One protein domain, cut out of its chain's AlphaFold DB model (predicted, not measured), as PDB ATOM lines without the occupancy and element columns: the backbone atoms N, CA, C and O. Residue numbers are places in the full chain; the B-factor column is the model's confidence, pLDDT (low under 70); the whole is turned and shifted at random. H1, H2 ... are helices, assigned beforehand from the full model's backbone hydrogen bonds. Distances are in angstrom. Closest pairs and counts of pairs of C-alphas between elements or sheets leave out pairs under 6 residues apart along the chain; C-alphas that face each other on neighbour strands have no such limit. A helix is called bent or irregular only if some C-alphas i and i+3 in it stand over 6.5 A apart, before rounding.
ATOM      1  N   LYS A  33      92.941 174.281 167.382       60.19
ATOM      2  CA  LYS A  33      92.378 173.544 166.232       60.19
ATOM      3  C   LYS A  33      90.962 173.031 166.511       60.19
ATOM      4  O   LYS A  33      90.072 173.194 165.675       60.19
ATOM      5  N   ARG A  34      90.722 172.480 167.707       63.66
ATOM      6  CA  ARG A  34      89.398 171.976 168.118       63.66
ATOM      7  C   ARG A  34      88.348 173.092 168.178       63.66
ATOM      8  O   ARG A  34      87.212 172.892 167.752       63.66
ATOM      9  N   THR A  35      88.733 174.277 168.647       68.12
ATOM     10  CA  THR A  35      87.835 175.440 168.741       68.12
ATOM     11  C   THR A  35      87.485 176.009 167.361       68.12
ATOM     12  O   THR A  35      86.316 176.286 167.094       68.12
ATOM     13  N   ARG A  36      88.457 176.091 166.439       69.44
ATOM     14  CA  ARG A  36      88.212 176.507 165.043       69.44
ATOM     15  C   ARG A  36      87.274 175.552 164.303       69.44
ATOM     16  O   ARG A  36      86.369 176.006 163.611       69.44
ATOM     17  N   SER A  37      87.452 174.242 164.482       71.38
ATOM     18  CA  SER A  37      86.573 173.235 163.873       71.38
ATOM     19  C   SER A  37      85.129 173.352 164.378       71.38
ATOM     20  O   SER A  37      84.202 173.360 163.572       71.38
ATOM     21  N   ARG A  38      84.926 173.548 165.690       78.06
ATOM     22  CA  ARG A  38      83.589 173.783 166.262       78.06
ATOM     23  C   ARG A  38      82.934 175.049 165.707       78.06
ATOM     24  O   ARG A  38      81.757 175.015 165.363       78.06
ATOM     25  N   LEU A  39      83.694 176.137 165.575       77.38
ATOM     26  CA  LEU A  39      83.189 177.384 164.999       77.38
ATOM     27  C   LEU A  39      82.748 177.204 163.537       77.38
ATOM     28  O   LEU A  39      81.674 177.667 163.166       77.38
ATOM     29  N   LEU A  40      83.536 176.491 162.728       76.69
ATOM     30  CA  LEU A  40      83.187 176.188 161.335       76.69
ATOM     31  C   LEU A  40      81.891 175.381 161.221       76.69
ATOM     32  O   LEU A  40      81.055 175.699 160.379       76.69
ATOM     33  N   VAL A  41      81.694 174.384 162.088       80.19
ATOM     34  CA  VAL A  41      80.447 173.602 162.128       80.19
ATOM     35  C   VAL A  41      79.253 174.499 162.453       80.19
ATOM     36  O   VAL A  41      78.236 174.434 161.768       80.19
ATOM     37  N   VAL A  42      79.380 175.392 163.440       81.06
ATOM     38  CA  VAL A  42      78.313 176.346 163.789       81.06
ATOM     39  C   VAL A  42      77.996 177.277 162.615       81.06
ATOM     40  O   VAL A  42      76.823 177.502 162.321       81.06
ATOM     41  N   ILE A  43      79.009 177.788 161.909       81.25
ATOM     42  CA  ILE A  43      78.818 178.632 160.718       81.25
ATOM     43  C   ILE A  43      78.080 177.872 159.613       81.25
ATOM     44  O   ILE A  43      77.096 178.379 159.079       81.25
ATOM     45  N   MET A  44      78.512 176.648 159.312       78.69
ATOM     46  CA  MET A  44      77.904 175.796 158.287       78.69
ATOM     47  C   MET A  44      76.431 175.490 158.591       78.69
ATOM     48  O   MET A  44      75.589 175.614 157.706       78.69
ATOM     49  N   ILE A  45      76.105 175.157 159.845       82.69
ATOM     50  CA  ILE A  45      74.724 174.879 160.269       82.69
ATOM     51  C   ILE A  45      73.843 176.124 160.114       82.69
ATOM     52  O   ILE A  45      72.758 176.033 159.544       82.69
ATOM     53  N   ASN A  46      74.307 177.291 160.575       80.75
ATOM     54  CA  ASN A  46      73.528 178.530 160.489       80.75
ATOM     55  C   ASN A  46      73.299 178.973 159.037       80.75
ATOM     56  O   ASN A  46      72.186 179.366 158.691       80.75
ATOM     57  N   LEU A  47      74.313 178.852 158.171       81.00
ATOM     58  CA  LEU A  47      74.166 179.123 156.736       81.00
ATOM     59  C   LEU A  47      73.195 178.140 156.068       81.00
ATOM     60  O   LEU A  47      72.343 178.556 155.283       81.00
ATOM     61  N   GLY A  48      73.281 176.851 156.411       80.50
ATOM     62  CA  GLY A  48      72.357 175.826 155.925       80.50
ATOM     63  C   GLY A  48      70.906 176.124 156.309       80.50
ATOM     64  O   GLY A  48      70.031 176.129 155.443       80.50
ATOM     65  N   LEU A  49      70.650 176.458 157.579       84.56
ATOM     66  CA  LEU A  49      69.319 176.858 158.046       84.56
ATOM     67  C   LEU A  49      68.794 178.099 157.314       84.56
ATOM     68  O   LEU A  49      67.639 178.111 156.893       84.56
ATOM     69  N   ALA A  50      69.630 179.120 157.117       81.06
ATOM     70  CA  ALA A  50      69.236 180.331 156.398       81.06
ATOM     71  C   ALA A  50      68.770 180.028 154.971       81.06
ATOM     72  O   ALA A  50      67.729 180.515 154.532       81.06
ATOM     73  N   MET A  51      69.521 179.178 154.267       81.50
ATOM     74  CA  MET A  51      69.194 178.754 152.908       81.50
ATOM     75  C   MET A  51      67.880 177.971 152.859       81.50
ATOM     76  O   MET A  51      67.059 178.227 151.979       81.50
ATOM     77  N   ILE A  52      67.638 177.077 153.825       84.81
ATOM     78  CA  ILE A  52      66.372 176.335 153.936       84.81
ATOM     79  C   ILE A  52      65.197 177.301 154.141       84.81
ATOM     80  O   ILE A  52      64.183 177.181 153.455       84.81
ATOM     81  N   ILE A  53      65.334 178.295 155.025       82.12
ATOM     82  CA  ILE A  53      64.270 179.275 155.295       82.12
ATOM     83  C   ILE A  53      64.012 180.160 154.066       82.12
ATOM     84  O   ILE A  53      62.855 180.423 153.735       82.12
ATOM     85  N   LEU A  54      65.052 180.590 153.345       81.44
ATOM     86  CA  LEU A  54      64.889 181.338 152.091       81.44
ATOM     87  C   LEU A  54      64.194 180.503 151.012       81.44
ATOM     88  O   LEU A  54      63.370 181.025 150.258       81.44
ATOM     89  N   PHE A  55      64.504 179.209 150.946       83.62
ATOM     90  CA  PHE A  55      63.881 178.290 150.003       83.62
ATOM     91  C   PHE A  55      62.410 178.029 150.348       83.62
ATOM     92  O   PHE A  55      61.560 178.073 149.459       83.62
ATOM     93  N   ALA A  56      62.080 177.868 151.632       81.88
ATOM     94  CA  ALA A  56      60.698 177.783 152.104       81.88
ATOM     95  C   ALA A  56      59.899 179.048 151.746       81.88
ATOM     96  O   ALA A  56      58.753 178.959 151.316       81.88
ATOM     97  N   GLY A  57      60.526 180.225 151.817       72.25
ATOM     98  CA  GLY A  57      59.916 181.487 151.389       72.25
ATOM     99  C   GLY A  57      59.566 181.543 149.895       72.25
ATOM    100  O   GLY A  57      58.635 182.247 149.513       72.25
ATOM    101  N   ARG A  58      60.266 180.789 149.033       73.25
ATOM    102  CA  ARG A  58      59.932 180.682 147.597       73.25
ATOM    103  C   ARG A  58      58.703 179.816 147.323       73.25
ATOM    104  O   ARG A  58      58.103 179.984 146.269       73.25
ATOM    105  N   GLN A  59      58.349 178.918 148.242       75.19
ATOM    106  CA  GLN A  59      57.169 178.052 148.135       75.19
ATOM    107  C   GLN A  59      55.869 178.790 148.508       75.19
ATOM    108  O   GLN A  59      54.783 178.284 148.240       75.19
ATOM    109  N   LEU A  60      55.950 179.985 149.115       71.06
ATOM    110  CA  LEU A  60      54.766 180.805 149.377       71.06
ATOM    111  C   LEU A  60      54.160 181.327 148.064       71.06
ATOM    112  O   LEU A  60      54.858 181.916 147.240       71.06
ATOM    113  N   SER A  61      52.840 181.155 147.923       70.69
ATOM    114  CA  SER A  61      52.037 181.690 146.812       70.69
ATOM    115  C   SER A  61      52.230 183.203 146.630       70.69
ATOM    116  O   SER A  61      52.390 183.933 147.613       70.69
ATOM    117  N   ASN A  62      52.148 183.674 145.380       66.56
ATOM    118  CA  ASN A  62      52.303 185.083 144.993       66.56
ATOM    119  C   ASN A  62      51.279 186.025 145.657       66.56
ATOM    120  O   ASN A  62      51.543 187.215 145.782       66.56
ATOM    121  N   GLU A  63      50.143 185.525 146.149       62.97
ATOM    122  CA  GLU A  63      49.214 186.336 146.960       62.97
ATOM    123  C   GLU A  63      49.808 186.760 148.314       62.97
ATOM    124  O   GLU A  63      49.354 187.715 148.932       62.97
ATOM    125  N   ASN A  64      50.868 186.095 148.781       70.81
ATOM    126  CA  ASN A  64      51.516 186.375 150.060       70.81
ATOM    127  C   ASN A  64      52.845 187.140 149.904       70.81
ATOM    128  O   ASN A  64      53.746 186.987 150.734       70.81
ATOM    129  N   ASN A  65      52.977 187.982 148.873       67.56
ATOM    130  CA  ASN A  65      54.199 188.751 148.592       67.56
ATOM    131  C   ASN A  65      54.716 189.542 149.807       67.56
ATOM    132  O   ASN A  65      55.924 189.571 150.044       67.56
ATOM    133  N   ALA A  66      53.821 190.099 150.629       65.38
ATOM    134  CA  ALA A  66      54.195 190.791 151.864       65.38
ATOM    135  C   ALA A  66      54.867 189.855 152.888       65.38
ATOM    136  O   ALA A  66      55.915 190.190 153.440       65.38
ATOM    137  N   LYS A  67      54.325 188.645 153.098       71.06
ATOM    138  CA  LYS A  67      54.910 187.645 154.014       71.06
ATOM    139  C   LYS A  67      56.258 187.146 153.507       71.06
ATOM    140  O   LYS A  67      57.183 186.969 154.293       71.06
ATOM    141  N   ARG A  68      56.382 186.961 152.190       70.62
ATOM    142  CA  ARG A  68      57.633 186.552 151.546       70.62
ATOM    143  C   ARG A  68      58.715 187.628 151.669       70.62
ATOM    144  O   ARG A  68      59.847 187.293 152.009       70.62
ATOM    145  N   SER A  69      58.369 188.893 151.432       71.38
ATOM    146  CA  SER A  69      59.281 190.033 151.605       71.38
ATOM    147  C   SER A  69      59.742 190.158 153.059       71.38
ATOM    148  O   SER A  69      60.942 190.210 153.326       71.38
ATOM    149  N   LEU A  70      58.803 190.079 154.010       73.19
ATOM    150  CA  LEU A  70      59.111 190.118 155.438       73.19
ATOM    151  C   LEU A  70      60.042 188.966 155.848       73.19
ATOM    152  O   LEU A  70      61.072 189.209 156.467       73.19
ATOM    153  N   GLN A  71      59.738 187.730 155.435       76.50
ATOM    154  CA  GLN A  71      60.577 186.560 155.713       76.50
ATOM    155  C   GLN A  71      61.995 186.717 155.146       76.50
ATOM    156  O   GLN A  71      62.969 186.392 155.826       76.50
ATOM    157  N   GLN A  72      62.137 187.230 153.920       74.81
ATOM    158  CA  GLN A  72      63.449 187.498 153.327       74.81
ATOM    159  C   GLN A  72      64.219 188.572 154.107       74.81
ATOM    160  O   GLN A  72      65.396 188.365 154.404       74.81
ATOM    161  N   ALA A  73      63.564 189.671 154.492       71.50
ATOM    162  CA  ALA A  73      64.177 190.731 155.288       71.50
ATOM    163  C   ALA A  73      64.668 190.214 156.652       71.50
ATOM    164  O   ALA A  73      65.813 190.470 157.030       71.50
ATOM    165  N   THR A  74      63.854 189.414 157.352       76.31
ATOM    166  CA  THR A  74      64.229 188.825 158.648       76.31
ATOM    167  C   THR A  74      65.423 187.876 158.525       76.31
ATOM    168  O   THR A  74      66.326 187.910 159.362       76.31
ATOM    169  N   VAL A  75      65.480 187.046 157.473       80.12
ATOM    170  CA  VAL A  75      66.628 186.145 157.266       80.12
ATOM    171  C   VAL A  75      67.903 186.923 156.949       80.12
ATOM    172  O   VAL A  75      68.958 186.601 157.497       80.12
ATOM    173  N   ILE A  76      67.823 187.950 156.097       76.50
ATOM    174  CA  ILE A  76      68.978 188.795 155.758       76.50
ATOM    175  C   ILE A  76      69.541 189.440 157.021       76.50
ATOM    176  O   ILE A  76      70.745 189.380 157.270       76.50
ATOM    177  N   GLU A  77      68.688 190.017 157.856       70.75
ATOM    178  CA  GLU A  77      69.122 190.653 159.092       70.75
ATOM    179  C   GLU A  77      69.745 189.654 160.071       70.75
ATOM    180  O   GLU A  77      70.853 189.894 160.559       70.75
ATOM    181  N   ALA A  78      69.101 188.503 160.290       76.19
ATOM    182  CA  ALA A  78      69.625 187.448 161.152       76.19
ATOM    183  C   ALA A  78      71.010 186.968 160.683       76.19
ATOM    184  O   ALA A  78      71.939 186.859 161.488       76.19
ATOM    185  N   MET A  79      71.190 186.761 159.373       78.50
ATOM    186  CA  MET A  79      72.490 186.408 158.794       78.50
ATOM    187  C   MET A  79      73.523 187.516 158.968       78.50
ATOM    188  O   MET A  79      74.679 187.246 159.293       78.50
ATOM    189  N   THR A  80      73.116 188.774 158.810       73.94
ATOM    190  CA  THR A  80      74.022 189.915 158.960       73.94
ATOM    191  C   THR A  80      74.461 190.088 160.419       73.94
ATOM    192  O   THR A  80      75.591 190.504 160.676       73.94
ATOM    193  N   VAL A  81      73.598 189.795 161.400       75.19
ATOM    194  CA  VAL A  81      73.955 189.765 162.832       75.19
ATOM    195  C   VAL A  81      74.882 188.585 163.130       75.19
ATOM    196  O   VAL A  81      75.902 188.764 163.797       75.19
ATOM    197  N   PHE A  82      74.579 187.403 162.590       79.62
ATOM    198  CA  PHE A  82      75.403 186.208 162.756       79.62
ATOM    199  C   PHE A  82      76.834 186.409 162.233       79.62
ATOM    200  O   PHE A  82      77.795 186.210 162.975       79.62
ATOM    201  N   LEU A  83      76.983 186.883 160.991       78.75
ATOM    202  CA  LEU A  83      78.281 187.188 160.375       78.75
ATOM    203  C   LEU A  83      79.082 188.207 161.190       78.75
ATOM    204  O   LEU A  83      80.289 188.049 161.364       78.75
ATOM    205  N   TRP A  84      78.411 189.227 161.730       73.94
ATOM    206  CA  TRP A  84      79.052 190.233 162.573       73.94
ATOM    207  C   TRP A  84      79.597 189.642 163.878       73.94
ATOM    208  O   TRP A  84      80.723 189.945 164.271       73.94
ATOM    209  N   ASN A  85      78.838 188.755 164.524       76.69
ATOM    210  CA  ASN A  85      79.287 188.063 165.733       76.69
ATOM    211  C   ASN A  85      80.475 187.134 165.448       76.69
ATOM    212  O   ASN A  85      81.430 187.107 166.225       76.69
ATOM    213  N   VAL A  86      80.452 186.417 164.319       78.38
ATOM    214  CA  VAL A  86      81.582 185.588 163.870       78.38
ATOM    215  C   VAL A  86      82.818 186.452 163.624       78.38
ATOM    216  O   VAL A  86      83.901 186.107 164.090       78.38
ATOM    217  N   TYR A  87      82.666 187.593 162.950       76.75
ATOM    218  CA  TYR A  87      83.761 188.534 162.721       76.75
ATOM    219  C   TYR A  87      84.347 189.059 164.038       76.75
ATOM    220  O   TYR A  87      85.558 188.980 164.241       76.75
ATOM    221  N   GLY A  88      83.494 189.519 164.959       70.88
ATOM    222  CA  GLY A  88      83.917 189.969 166.286       70.88
ATOM    223  C   GLY A  88      84.694 188.886 167.036       70.88
ATOM    224  O   GLY A  88      85.760 189.163 167.574       70.88
ATOM    225  N   LEU A  89      84.221 187.636 166.992       74.19
ATOM    226  CA  LEU A  89      84.903 186.487 167.589       74.19
ATOM    227  C   LEU A  89      86.283 186.229 166.951       74.19
ATOM    228  O   LEU A  89      87.262 185.983 167.649       74.19
ATOM    229  N   VAL A  90      86.398 186.297 165.622       75.56
ATOM    230  CA  VAL A  90      87.684 186.101 164.926       75.56
ATOM    231  C   VAL A  90      88.688 187.197 165.299       75.56
ATOM    232  O   VAL A  90      89.851 186.897 165.571       75.56
ATOM    233  N   VAL A  91      88.250 188.457 165.355       71.25
ATOM    234  CA  VAL A  91      89.106 189.588 165.744       71.25
ATOM    235  C   VAL A  91      89.582 189.441 167.192       71.25
ATOM    236  O   VAL A  91      90.763 189.639 167.478       71.25
ATOM    237  N   THR A  92      88.705 189.031 168.109       71.69
ATOM    238  CA  THR A  92      89.047 188.900 169.533       71.69
ATOM    239  C   THR A  92      90.049 187.782 169.792       71.69
ATOM    240  O   THR A  92      90.950 187.958 170.614       71.69
ATOM    241  N   TYR A  93      89.971 186.678 169.042       69.69
ATOM    242  CA  TYR A  93      90.974 185.611 169.099       69.69
ATOM    243  C   TYR A  93      92.367 186.065 168.642       69.69
ATOM    244  O   TYR A  93      93.365 185.584 169.184       69.69
ATOM    245  N   ASN A  94      92.449 186.989 167.679       68.62
ATOM    246  CA  ASN A  94      93.721 187.488 167.146       68.62
ATOM    247  C   ASN A  94      94.353 188.595 168.013       68.62
ATOM    248  O   ASN A  94      95.561 188.823 167.941       68.62
ATOM    249  N   CYS A  95      93.578 189.263 168.870       61.72
ATOM    250  CA  CYS A  95      94.040 190.396 169.674       61.72
ATOM    251  C   CYS A  95      94.213 190.044 171.163       61.72
ATOM    252  O   CYS A  95      93.470 190.527 172.009       61.72
ATOM    253  N   LYS A  96      95.234 189.260 171.535       68.94
ATOM    254  CA  LYS A  96      95.641 189.122 172.956       68.94
ATOM    255  C   LYS A  96      96.522 190.307 173.404       68.94
ATOM    256  O   LYS A  96      97.343 190.753 172.594       68.94
ATOM    257  N   PRO A  97      96.418 190.809 174.656       58.69
ATOM    258  CA  PRO A  97      95.554 190.355 175.762       58.69
ATOM    259  C   PRO A  97      94.139 190.972 175.781       58.69
ATOM    260  O   PRO A  97      93.256 190.457 176.458       58.69
ATOM    261  N   ASN A  98      93.886 192.027 175.005       70.38
ATOM    262  CA  ASN A  98      92.653 192.829 175.087       70.38
ATOM    263  C   ASN A  98      91.429 192.219 174.371       70.38
ATOM    264  O   ASN A  98      90.400 192.875 174.220       70.38
ATOM    265  N   GLY A  99      91.520 190.964 173.929       65.44
ATOM    266  CA  GLY A  99      90.492 190.287 173.139       65.44
ATOM    267  C   GLY A  99      89.175 190.118 173.891       65.44
ATOM    268  O   GLY A  99      88.117 190.265 173.292       65.44
ATOM    269  N   LEU A 100      89.215 189.897 175.210       71.31
ATOM    270  CA  LEU A 100      87.998 189.811 176.026       71.31
ATOM    271  C   LEU A 100      87.243 191.150 176.060       71.31
ATOM    272  O   LEU A 100      86.025 191.177 175.900       71.31
ATOM    273  N   LEU A 101      87.972 192.263 176.207       72.06
ATOM    274  CA  LEU A 101      87.401 193.611 176.213       72.06
ATOM    275  C   LEU A 101      86.794 193.955 174.846       72.06
ATOM    276  O   LEU A 101      85.681 194.472 174.781       72.06
ATOM    277  N   LEU A 102      87.490 193.612 173.754       69.12
ATOM    278  CA  LEU A 102      86.944 193.773 172.404       69.12
ATOM    279  C   LEU A 102      85.671 192.939 172.218       69.12
ATOM    280  O   LEU A 102      84.718 193.421 171.621       69.12
ATOM    281  N   PHE A 103      85.626 191.711 172.740       72.44
ATOM    282  CA  PHE A 103      84.468 190.832 172.585       72.44
ATOM    283  C   PHE A 103      83.249 191.384 173.322       72.44
ATOM    284  O   PHE A 103      82.163 191.456 172.749       72.44
ATOM    285  N   ALA A 104      83.446 191.836 174.562       70.50
ATOM    286  CA  ALA A 104      82.409 192.493 175.344       70.50
ATOM    287  C   ALA A 104      81.905 193.766 174.648       70.50
ATOM    288  O   ALA A 104      80.695 193.956 174.538       70.50
ATOM    289  N   TYR A 105      82.812 194.589 174.107       73.44
ATOM    290  CA  TYR A 105      82.447 195.755 173.303       73.44
ATOM    291  C   TYR A 105      81.586 195.350 172.099       73.44
ATOM    292  O   TYR A 105      80.474 195.845 171.951       73.44
ATOM    293  N   PHE A 106      82.031 194.374 171.301       71.88
ATOM    294  CA  PHE A 106      81.278 193.876 170.147       71.88
ATOM    295  C   PHE A 106      79.873 193.388 170.526       71.88
ATOM    296  O   PHE A 106      78.919 193.745 169.836       71.88
ATOM    297  N   ILE A 107      79.722 192.623 171.614       73.38
ATOM    298  CA  ILE A 107      78.410 192.136 172.069       73.38
ATOM    299  C   ILE A 107      77.516 193.285 172.525       73.38
ATOM    300  O   ILE A 107      76.378 193.377 172.071       73.38
ATOM    301  N   VAL A 108      78.008 194.163 173.404       74.81
ATOM    302  CA  VAL A 108      77.204 195.259 173.968       74.81
ATOM    303  C   VAL A 108      76.746 196.198 172.865       74.81
ATOM    304  O   VAL A 108      75.569 196.545 172.797       74.81
ATOM    305  N   THR A 109      77.646 196.574 171.959       72.94
ATOM    306  CA  THR A 109      77.283 197.474 170.871       72.94
ATOM    307  C   THR A 109      76.287 196.804 169.920       72.94
ATOM    308  O   THR A 109      75.304 197.432 169.536       72.94
ATOM    309  N   ASN A 110      76.442 195.510 169.617       71.44
ATOM    310  CA  ASN A 110      75.469 194.782 168.796       71.44
ATOM    311  C   ASN A 110      74.093 194.666 169.485       71.44
ATOM    312  O   ASN A 110      73.070 194.836 168.827       71.44
ATOM    313  N   LEU A 111      74.051 194.454 170.807       73.38
ATOM    314  CA  LEU A 111      72.812 194.398 171.591       73.38
ATOM    315  C   LEU A 111      72.062 195.737 171.563       73.38
ATOM    316  O   LEU A 111      70.868 195.769 171.272       73.38
ATOM    317  N   VAL A 112      72.770 196.841 171.827       75.06
ATOM    318  CA  VAL A 112      72.189 198.193 171.833       75.06
ATOM    319  C   VAL A 112      71.637 198.545 170.454       75.06
ATOM    320  O   VAL A 112      70.495 198.989 170.349       75.06
ATOM    321  N   PHE A 113      72.401 198.301 169.387       68.56
ATOM    322  CA  PHE A 113      71.941 198.610 168.035       68.56
ATOM    323  C   PHE A 113      70.794 197.720 167.579       68.56
ATOM    324  O   PHE A 113      69.846 198.238 166.997       68.56
ATOM    325  N   THR A 114      70.847 196.418 167.874       68.38
ATOM    326  CA  THR A 114      69.718 195.522 167.594       68.38
ATOM    327  C   THR A 114      68.474 196.041 168.307       68.38
ATOM    328  O   THR A 114      67.449 196.189 167.665       68.38
ATOM    329  N   GLY A 115      68.577 196.444 169.579       70.94
ATOM    330  CA  GLY A 115      67.468 197.053 170.317       70.94
ATOM    331  C   GLY A 115      66.910 198.323 169.663       70.94
ATOM    332  O   GLY A 115      65.697 198.441 169.504       70.94
ATOM    333  N   ILE A 116      67.777 199.250 169.236       73.50
ATOM    334  CA  ILE A 116      67.361 200.473 168.524       73.50
ATOM    335  C   ILE A 116      66.630 200.116 167.226       73.50
ATOM    336  O   ILE A 116      65.575 200.678 166.946       73.50
ATOM    337  N   LEU A 117      67.150 199.161 166.456       69.06
ATOM    338  CA  LEU A 117      66.526 198.701 165.217       69.06
ATOM    339  C   LEU A 117      65.166 198.055 165.463       69.06
ATOM    340  O   LEU A 117      64.222 198.351 164.736       69.06
ATOM    341  N   THR A 118      65.014 197.255 166.520       70.81
ATOM    342  CA  THR A 118      63.713 196.681 166.885       70.81
ATOM    343  C   THR A 118      62.694 197.768 167.224       70.81
ATOM    344  O   THR A 118      61.528 197.659 166.847       70.81
ATOM    345  N   ILE A 119      63.121 198.834 167.908       73.06
ATOM    346  CA  ILE A 119      62.259 199.982 168.218       73.06
ATOM    347  C   ILE A 119      61.880 200.720 166.931       73.06
ATOM    348  O   ILE A 119      60.701 200.992 166.719       73.06
ATOM    349  N   VAL A 120      62.846 200.998 166.049       71.38
ATOM    350  CA  VAL A 120      62.582 201.628 164.746       71.38
ATOM    351  C   VAL A 120      61.600 200.784 163.937       71.38
ATOM    352  O   VAL A 120      60.619 201.327 163.444       71.38
ATOM    353  N   ARG A 121      61.775 199.459 163.895       67.00
ATOM    354  CA  ARG A 121      60.829 198.515 163.282       67.00
ATOM    355  C   ARG A 121      59.431 198.618 163.848       67.00
ATOM    356  O   ARG A 121      58.481 198.716 163.081       67.00
ATOM    357  N   LEU A 122      59.298 198.585 165.171       69.00
ATOM    358  CA  LEU A 122      58.002 198.695 165.839       69.00
ATOM    359  C   LEU A 122      57.307 200.009 165.479       69.00
ATOM    360  O   LEU A 122      56.118 200.009 165.163       69.00
ATOM    361  N   VAL A 123      58.055 201.114 165.460       71.75
ATOM    362  CA  VAL A 123      57.536 202.430 165.076       71.75
ATOM    363  C   VAL A 123      57.158 202.459 163.593       71.75
ATOM    364  O   VAL A 123      56.049 202.869 163.265       71.75
ATOM    365  N   SER A 124      58.017 201.973 162.695       67.88
ATOM    366  CA  SER A 124      57.741 201.896 161.255       67.88
ATOM    367  C   SER A 124      56.530 201.019 160.947       67.88
ATOM    368  O   SER A 124      55.701 201.394 160.122       67.88
ATOM    369  N   PHE A 125      56.373 199.892 161.642       67.75
ATOM    370  CA  PHE A 125      55.212 199.017 161.500       67.75
ATOM    371  C   PHE A 125      53.934 199.688 162.022       67.75
ATOM    372  O   PHE A 125      52.886 199.597 161.387       67.75
ATOM    373  N   GLY A 126      54.020 200.427 163.133       67.94
ATOM    374  CA  GLY A 126      52.911 201.232 163.647       67.94
ATOM    375  C   GLY A 126      52.476 202.333 162.675       67.94
ATOM    376  O   GLY A 126      51.281 202.491 162.420       67.94
ATOM    377  N   VAL A 127      53.435 203.047 162.075       69.06
ATOM    378  CA  VAL A 127      53.173 204.058 161.036       69.06
ATOM    379  C   VAL A 127      52.564 203.411 159.793       69.06
ATOM    380  O   VAL A 127      51.610 203.955 159.243       69.06
ATOM    381  N   PHE A 128      53.051 202.235 159.390       67.50
ATOM    382  CA  PHE A 128      52.497 201.479 158.268       67.50
ATOM    383  C   PHE A 128      51.038 201.081 158.510       67.50
ATOM    384  O   PHE A 128      50.200 201.348 157.660       67.50
ATOM    385  N   ILE A 129      50.697 200.531 159.683       67.44
ATOM    386  CA  ILE A 129      49.305 200.184 160.025       67.44
ATOM    387  C   ILE A 129      48.409 201.428 160.028       67.44
ATOM    388  O   ILE A 129      47.272 201.376 159.560       67.44
ATOM    389  N   PHE A 130      48.905 202.548 160.561       69.62
ATOM    390  CA  PHE A 130      48.160 203.803 160.574       69.62
ATOM    391  C   PHE A 130      47.894 204.320 159.154       69.62
ATOM    392  O   PHE A 130      46.776 204.743 158.861       69.62
ATOM    393  N   TYR A 131      48.890 204.242 158.268       65.94
ATOM    394  CA  TYR A 131      48.749 204.631 156.866       65.94
ATOM    395  C   TYR A 131      47.830 203.681 156.094       65.94
ATOM    396  O   TYR A 131      46.908 204.153 155.438       65.94
ATOM    397  N   ALA A 132      48.013 202.367 156.236       64.06
ATOM    398  CA  ALA A 132      47.182 201.347 155.594       64.06
ATOM    399  C   ALA A 132      45.703 201.506 155.981       64.06
ATOM    400  O   ALA A 132      44.830 201.482 155.121       64.06
ATOM    401  N   ARG A 133      45.401 201.813 157.255       65.88
ATOM    402  CA  ARG A 133      44.026 202.130 157.696       65.88
ATOM    403  C   ARG A 133      43.427 203.366 157.028       65.88
ATOM    404  O   ARG A 133      42.209 203.438 156.886       65.88
ATOM    405  N   GLN A 134      44.244 204.348 156.655       65.12
ATOM    406  CA  GLN A 134      43.770 205.515 155.908       65.12
ATOM    407  C   GLN A 134      43.657 205.234 154.404       65.12
ATOM    408  O   GLN A 134      42.764 205.768 153.748       65.12
ATOM    409  N   VAL A 135      44.523 204.375 153.861       57.66
ATOM    410  CA  VAL A 135      44.505 203.946 152.454       57.66
ATOM    411  C   VAL A 135      43.395 202.927 152.179       57.66
ATOM    412  O   VAL A 135      42.897 202.901 151.063       57.66
ATOM    413  N   ASP A 136      42.891 202.191 153.172       51.81
ATOM    414  CA  ASP A 136      41.716 201.307 153.036       51.81
ATOM    415  C   ASP A 136      40.444 202.059 152.574       51.81
ATOM    416  O   ASP A 136      39.527 201.475 151.993       51.81
ATOM    417  N   GLN A 137      40.394 203.392 152.728       51.47
ATOM    418  CA  GLN A 137      39.352 204.227 152.108       51.47
ATOM    419  C   GLN A 137      39.515 204.393 150.580       51.47
ATOM    420  O   GLN A 137      38.586 204.823 149.896       51.47
ATOM    421  N   LYS A 138      40.675 204.040 150.019       53.31
ATOM    422  CA  LYS A 138      41.049 204.074 148.597       53.31
ATOM    423  C   LYS A 138      41.732 202.753 148.201       53.31
ATOM    424  O   LYS A 138      42.950 202.710 148.089       53.31
ATOM    425  N   LYS A 139      40.942 201.700 147.942       53.25
ATOM    426  CA  LYS A 139      41.344 200.376 147.394       53.25
ATOM    427  C   LYS A 139      42.559 200.418 146.440       53.25
ATOM    428  O   LYS A 139      42.379 200.503 145.225       53.25
ATOM    429  N   SER A 140      43.786 200.345 146.944       53.34
ATOM    430  CA  SER A 140      44.969 200.231 146.089       53.34
ATOM    431  C   SER A 140      46.101 199.509 146.810       53.34
ATOM    432  O   SER A 140      47.010 200.128 147.363       53.34
ATOM    433  N   ASP A 141      46.063 198.177 146.734       58.06
ATOM    434  CA  ASP A 141      47.072 197.254 147.280       58.06
ATOM    435  C   ASP A 141      48.502 197.551 146.787       58.06
ATOM    436  O   ASP A 141      49.496 197.208 147.428       58.06
ATOM    437  N   VAL A 142      48.627 198.216 145.634       60.62
ATOM    438  CA  VAL A 142      49.917 198.580 145.032       60.62
ATOM    439  C   VAL A 142      50.623 199.676 145.838       60.62
ATOM    440  O   VAL A 142      51.848 199.656 145.958       60.62
ATOM    441  N   VAL A 143      49.873 200.620 146.412       62.00
ATOM    442  CA  VAL A 143      50.445 201.743 147.173       62.00
ATOM    443  C   VAL A 143      51.022 201.252 148.500       62.00
ATOM    444  O   VAL A 143      52.148 201.613 148.843       62.00
ATOM    445  N   ASP A 144      50.319 200.351 149.189       59.94
ATOM    446  CA  ASP A 144      50.807 199.736 150.429       59.94
ATOM    447  C   ASP A 144      52.062 198.882 150.195       59.94
ATOM    448  O   ASP A 144      53.008 198.937 150.987       59.94
ATOM    449  N   LEU A 145      52.135 198.156 149.072       62.19
ATOM    450  CA  LEU A 145      53.326 197.387 148.705       62.19
ATOM    451  C   LEU A 145      54.549 198.296 148.480       62.19
ATOM    452  O   LEU A 145      55.647 197.988 148.951       62.19
ATOM    453  N   ILE A 146      54.364 199.428 147.790       65.62
ATOM    454  CA  ILE A 146      55.438 200.397 147.520       65.62
ATOM    455  C   ILE A 146      55.918 201.046 148.821       65.62
ATOM    456  O   ILE A 146      57.126 201.120 149.056       65.62
ATOM    457  N   ILE A 147      54.999 201.466 149.695       67.19
ATOM    458  CA  ILE A 147      55.348 202.077 150.985       67.19
ATOM    459  C   ILE A 147      56.111 201.074 151.858       67.19
ATOM    460  O   ILE A 147      57.180 201.405 152.375       67.19
ATOM    461  N   CYS A 148      55.628 199.833 151.969       64.94
ATOM    462  CA  CYS A 148      56.310 198.777 152.718       64.94
ATOM    463  C   CYS A 148      57.726 198.511 152.170       64.94
ATOM    464  O   CYS A 148      58.685 198.397 152.937       64.94
ATOM    465  N   SER A 149      57.877 198.488 150.841       63.09
ATOM    466  CA  SER A 149      59.172 198.312 150.175       63.09
ATOM    467  C   SER A 149      60.143 199.460 150.468       63.09
ATOM    468  O   SER A 149      61.318 199.212 150.746       63.09
ATOM    469  N   ILE A 150      59.683 200.715 150.428       70.44
ATOM    470  CA  ILE A 150      60.518 201.888 150.733       70.44
ATOM    471  C   ILE A 150      60.972 201.849 152.194       70.44
ATOM    472  O   ILE A 150      62.161 202.021 152.462       70.44
ATOM    473  N   PHE A 151      60.063 201.546 153.124       68.50
ATOM    474  CA  PHE A 151      60.402 201.402 154.540       68.50
ATOM    475  C   PHE A 151      61.441 200.303 154.773       68.50
ATOM    476  O   PHE A 151      62.458 200.565 155.413       68.50
ATOM    477  N   CYS A 152      61.252 199.118 154.184       65.44
ATOM    478  CA  CYS A 152      62.232 198.030 154.271       65.44
ATOM    479  C   CYS A 152      63.603 198.439 153.707       65.44
ATOM    480  O   CYS A 152      64.641 198.079 154.260       65.44
ATOM    481  N   THR A 153      63.623 199.215 152.619       67.81
ATOM    482  CA  THR A 153      64.869 199.666 151.982       67.81
ATOM    483  C   THR A 153      65.610 200.683 152.850       67.81
ATOM    484  O   THR A 153      66.821 200.565 153.036       67.81
ATOM    485  N   ILE A 154      64.896 201.656 153.426       72.94
ATOM    486  CA  ILE A 154      65.476 202.642 154.350       72.94
ATOM    487  C   ILE A 154      66.066 201.935 155.570       72.94
ATOM    488  O   ILE A 154      67.181 202.243 155.985       72.94
ATOM    489  N   GLU A 155      65.352 200.949 156.106       65.50
ATOM    490  CA  GLU A 155      65.816 200.181 157.253       65.50
ATOM    491  C   GLU A 155      67.119 199.422 156.951       65.50
ATOM    492  O   GLU A 155      68.074 199.480 157.728       65.50
ATOM    493  N   LEU A 156      67.206 198.789 155.774       65.94
ATOM    494  CA  LEU A 156      68.422 198.126 155.295       65.94
ATOM    495  C   LEU A 156      69.592 199.100 155.095       65.94
ATOM    496  O   LEU A 156      70.734 198.761 155.414       65.94
ATOM    497  N   ILE A 157      69.334 200.315 154.604       72.31
ATOM    498  CA  ILE A 157      70.364 201.351 154.429       72.31
ATOM    499  C   ILE A 157      70.903 201.812 155.788       72.31
ATOM    500  O   ILE A 157      72.121 201.910 155.960       72.31
ATOM    501  N   ILE A 158      70.023 202.051 156.764       73.19
ATOM    502  CA  ILE A 158      70.418 202.434 158.129       73.19
ATOM    503  C   ILE A 158      71.262 201.320 158.760       73.19
ATOM    504  O   ILE A 158      72.343 201.585 159.290       73.19
ATOM    505  N   LEU A 159      70.816 200.067 158.635       68.19
ATOM    506  CA  LEU A 159      71.553 198.873 159.059       68.19
ATOM    507  C   LEU A 159      72.967 198.824 158.467       68.19
ATOM    508  O   LEU A 159      73.939 198.576 159.185       68.19
ATOM    509  N   PHE A 160      73.090 199.064 157.162       69.19
ATOM    510  CA  PHE A 160      74.372 199.047 156.470       69.19
ATOM    511  C   PHE A 160      75.296 200.172 156.953       69.19
ATOM    512  O   PHE A 160      76.442 199.908 157.322       69.19
ATOM    513  N   ALA A 161      74.794 201.408 157.023       70.94
ATOM    514  CA  ALA A 161      75.566 202.571 157.456       70.94
ATOM    515  C   ALA A 161      76.125 202.389 158.876       70.94
ATOM    516  O   ALA A 161      77.315 202.608 159.117       70.94
ATOM    517  N   VAL A 162      75.297 201.905 159.804       71.75
ATOM    518  CA  VAL A 162      75.709 201.629 161.186       71.75
ATOM    519  C   VAL A 162      76.816 200.576 161.236       71.75
ATOM    520  O   VAL A 162      77.813 200.767 161.934       71.75
ATOM    521  N   LYS A 163      76.696 199.482 160.476       66.25
ATOM    522  CA  LYS A 163      77.722 198.426 160.454       66.25
ATOM    523  C   LYS A 163      79.051 198.910 159.874       66.25
ATOM    524  O   LYS A 163      80.102 198.526 160.385       66.25
ATOM    525  N   VAL A 164      79.027 199.781 158.865       72.88
ATOM    526  CA  VAL A 164      80.247 200.393 158.309       72.88
ATOM    527  C   VAL A 164      80.933 201.288 159.345       72.88
ATOM    528  O   VAL A 164      82.142 201.169 159.556       72.88
ATOM    529  N   ILE A 165      80.172 202.133 160.048       75.12
ATOM    530  CA  ILE A 165      80.704 202.995 161.117       75.12
ATOM    531  C   ILE A 165      81.330 202.137 162.222       75.12
ATOM    532  O   ILE A 165      82.462 202.374 162.643       75.12
ATOM    533  N   MET A 166      80.630 201.085 162.636       67.25
ATOM    534  CA  MET A 166      81.097 200.128 163.636       67.25
ATOM    535  C   MET A 166      82.386 199.419 163.223       67.25
ATOM    536  O   MET A 166      83.307 199.297 164.029       67.25
ATOM    537  N   ALA A 167      82.484 198.984 161.966       67.69
ATOM    538  CA  ALA A 167      83.682 198.331 161.445       67.69
ATOM    539  C   ALA A 167      84.874 199.292 161.464       67.69
ATOM    540  O   ALA A 167      85.971 198.907 161.868       67.69
ATOM    541  N   SER A 168      84.637 200.558 161.112       75.06
ATOM    542  CA  SER A 168      85.639 201.623 161.175       75.06
ATOM    543  C   SER A 168      86.108 201.890 162.613       75.06
ATOM    544  O   SER A 168      87.313 201.930 162.876       75.06
ATOM    545  N   HIS A 169      85.183 201.978 163.577       74.12
ATOM    546  CA  HIS A 169      85.515 202.149 164.995       74.12
ATOM    547  C   HIS A 169      86.282 200.951 165.560       74.12
ATOM    548  O   HIS A 169      87.314 201.138 166.208       74.12
ATOM    549  N   ALA A 170      85.837 199.726 165.273       67.31
ATOM    550  CA  ALA A 170      86.519 198.507 165.693       67.31
ATOM    551  C   ALA A 170      87.931 198.411 165.093       67.31
ATOM    552  O   ALA A 170      88.878 198.052 165.795       67.31
ATOM    553  N   PHE A 171      88.101 198.786 163.822       74.81
ATOM    554  CA  PHE A 171      89.407 198.825 163.163       74.81
ATOM    555  C   PHE A 171      90.336 199.863 163.804       74.81
ATOM    556  O   PHE A 171      91.487 199.557 164.125       74.81
ATOM    557  N   LYS A 172      89.831 201.075 164.069       77.19
ATOM    558  CA  LYS A 172      90.593 202.143 164.734       77.19
ATOM    559  C   LYS A 172      91.005 201.748 166.156       77.19
ATOM    560  O   LYS A 172      92.158 201.958 166.531       77.19
ATOM    561  N   LEU A 173      90.107 201.118 166.915       72.00
ATOM    562  CA  LEU A 173      90.383 200.605 168.261       72.00
ATOM    563  C   LEU A 173      91.443 199.494 168.232       72.00
ATOM    564  O   LEU A 173      92.389 199.515 169.016       72.00
ATOM    565  N   THR A 174      91.329 198.563 167.282       67.19
ATOM    566  CA  THR A 174      92.309 197.484 167.083       67.19
ATOM    567  C   THR A 174      93.696 198.048 166.770       67.19
ATOM    568  O   THR A 174      94.686 197.596 167.344       67.19
ATOM    569  N   LYS A 175      93.779 199.082 165.920       71.31
ATOM    570  CA  LYS A 175      95.039 199.765 165.598       71.31
ATOM    571  C   LYS A 175      95.672 200.405 166.838       71.31
ATOM    572  O   LYS A 175      96.852 200.175 167.078       71.31
ATOM    573  N   LEU A 176      94.888 201.129 167.644       69.44
ATOM    574  CA  LEU A 176      95.356 201.777 168.880       69.44
ATOM    575  C   LEU A 176      95.886 200.772 169.911       69.44
ATOM    576  O   LEU A 176      96.938 200.987 170.515       69.44
ATOM    577  N   LEU A 177      95.182 199.652 170.086       63.62
ATOM    578  CA  LEU A 177      95.588 198.595 171.013       63.62
ATOM    579  C   LEU A 177      96.842 197.851 170.540       63.62
ATOM    580  O   LEU A 177      97.586 197.336 171.371       63.62
ATOM    581  N   ASN A 178      97.092 197.796 169.229       61.75
ATOM    582  CA  ASN A 178      98.292 197.168 168.682       61.75
ATOM    583  C   ASN A 178      99.519 198.098 168.736       61.75
ATOM    584  O   ASN A 178     100.625 197.626 168.973       61.75
ATOM    585  N   THR A 179      99.342 199.417 168.592       59.53
ATOM    586  CA  THR A 179     100.440 200.395 168.742       59.53
ATOM    587  C   THR A 179     100.950 200.534 170.178       59.53
ATOM    588  O   THR A 179     102.125 200.820 170.369       59.53
ATOM    589  N   ASN A 180     100.120 200.257 171.189       51.94
ATOM    590  CA  ASN A 180     100.534 200.261 172.602       51.94
ATOM    591  C   ASN A 180     101.343 199.015 173.031       51.94
ATOM    592  O   ASN A 180     101.659 198.865 174.206       51.94
TER     593      ASN A 180
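AT A GLANCE: This is residues 33 to 180 of the 188 residues of the protein "Hypothetical protein" of Rotaria socialis (UniProt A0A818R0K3). Four long helices run back and forth beside one another: H2, H3 and H4 make a loose up-and-down bundle, triangular in cross-section, and H1 packs along H2 alone, away from H3 and H4. Tight turns join them, and the helices' lengths make the long axis of a body that is only just a rod, spanning 64 by 30 by 17 A. The printed part has 148 residues, with four named helices in the order H1, H2, H3, H4 and no named strand. The class is all helix, and the whole is loose, with a radius of gyration of the C-alphas of 19.5 A.

HOW THE PARTS SIT: The longest helix, H4, residues 141 to 179, touches H3, residues 99 to 135, with residues 144 to 159 of H4 alone. Their closest C-alphas, those of Ala 132 and Asp 144, are 6.5 A apart, and the helices run opposite ways at a shallow tilt of 15 degrees. H3 touches H2, residues 62 to 94, through residues 99 to 110 of H3 and 81 to 93 of H2 alone. The closest C-alphas there, of Thr 92 and Gly 99, are 4.1 A apart; the two run opposite ways at a shallow tilt of 15 degrees. H2 and H4 are close but not clearly touching, and run the same way; their closest C-alphas, of Ala 66 and Leu 145, are 7.4 A apart. H1, residues 33 to 58, touches H2 through residues 47 to 58 of H1 and 68 to 79 of H2 alone. Their closest C-alphas, of Gly 57 and Arg 68, are 5.6 A apart, and they run opposite ways at a shallow tilt of 11 degrees. H1 is apart from H3 and from H4. H1 and H2, H2 and H3, and H3 and H4 are helical hairpins. In H1, H3 and H4 every O i to N i+4 pair is within hydrogen-bond range; in H2 27 of 29 are.

IN THESE COORDINATES: H4 measures 57.6 A from first to last C-alpha, ending at C-alpha 179 at (100.440, 200.395, 168.742). H3 measures 52.2 A and H2 47.0 A. H2 has a kink of 30 degrees near residue 69 and is irregular, with C-alphas 63 and 66 8.3 A apart. H1 measures 38.1 A and begins at C-alpha 33 at (92.378, 173.544, 166.232).

THE WHOLE: The two C-alphas farthest apart, of Gln 137 and Asn 180, are 64.6 A apart. The printed part has no cut and no long link. Mean pLDDT of the printed part is 70.6; 63 residues are under 70, among them residues 124 to 149.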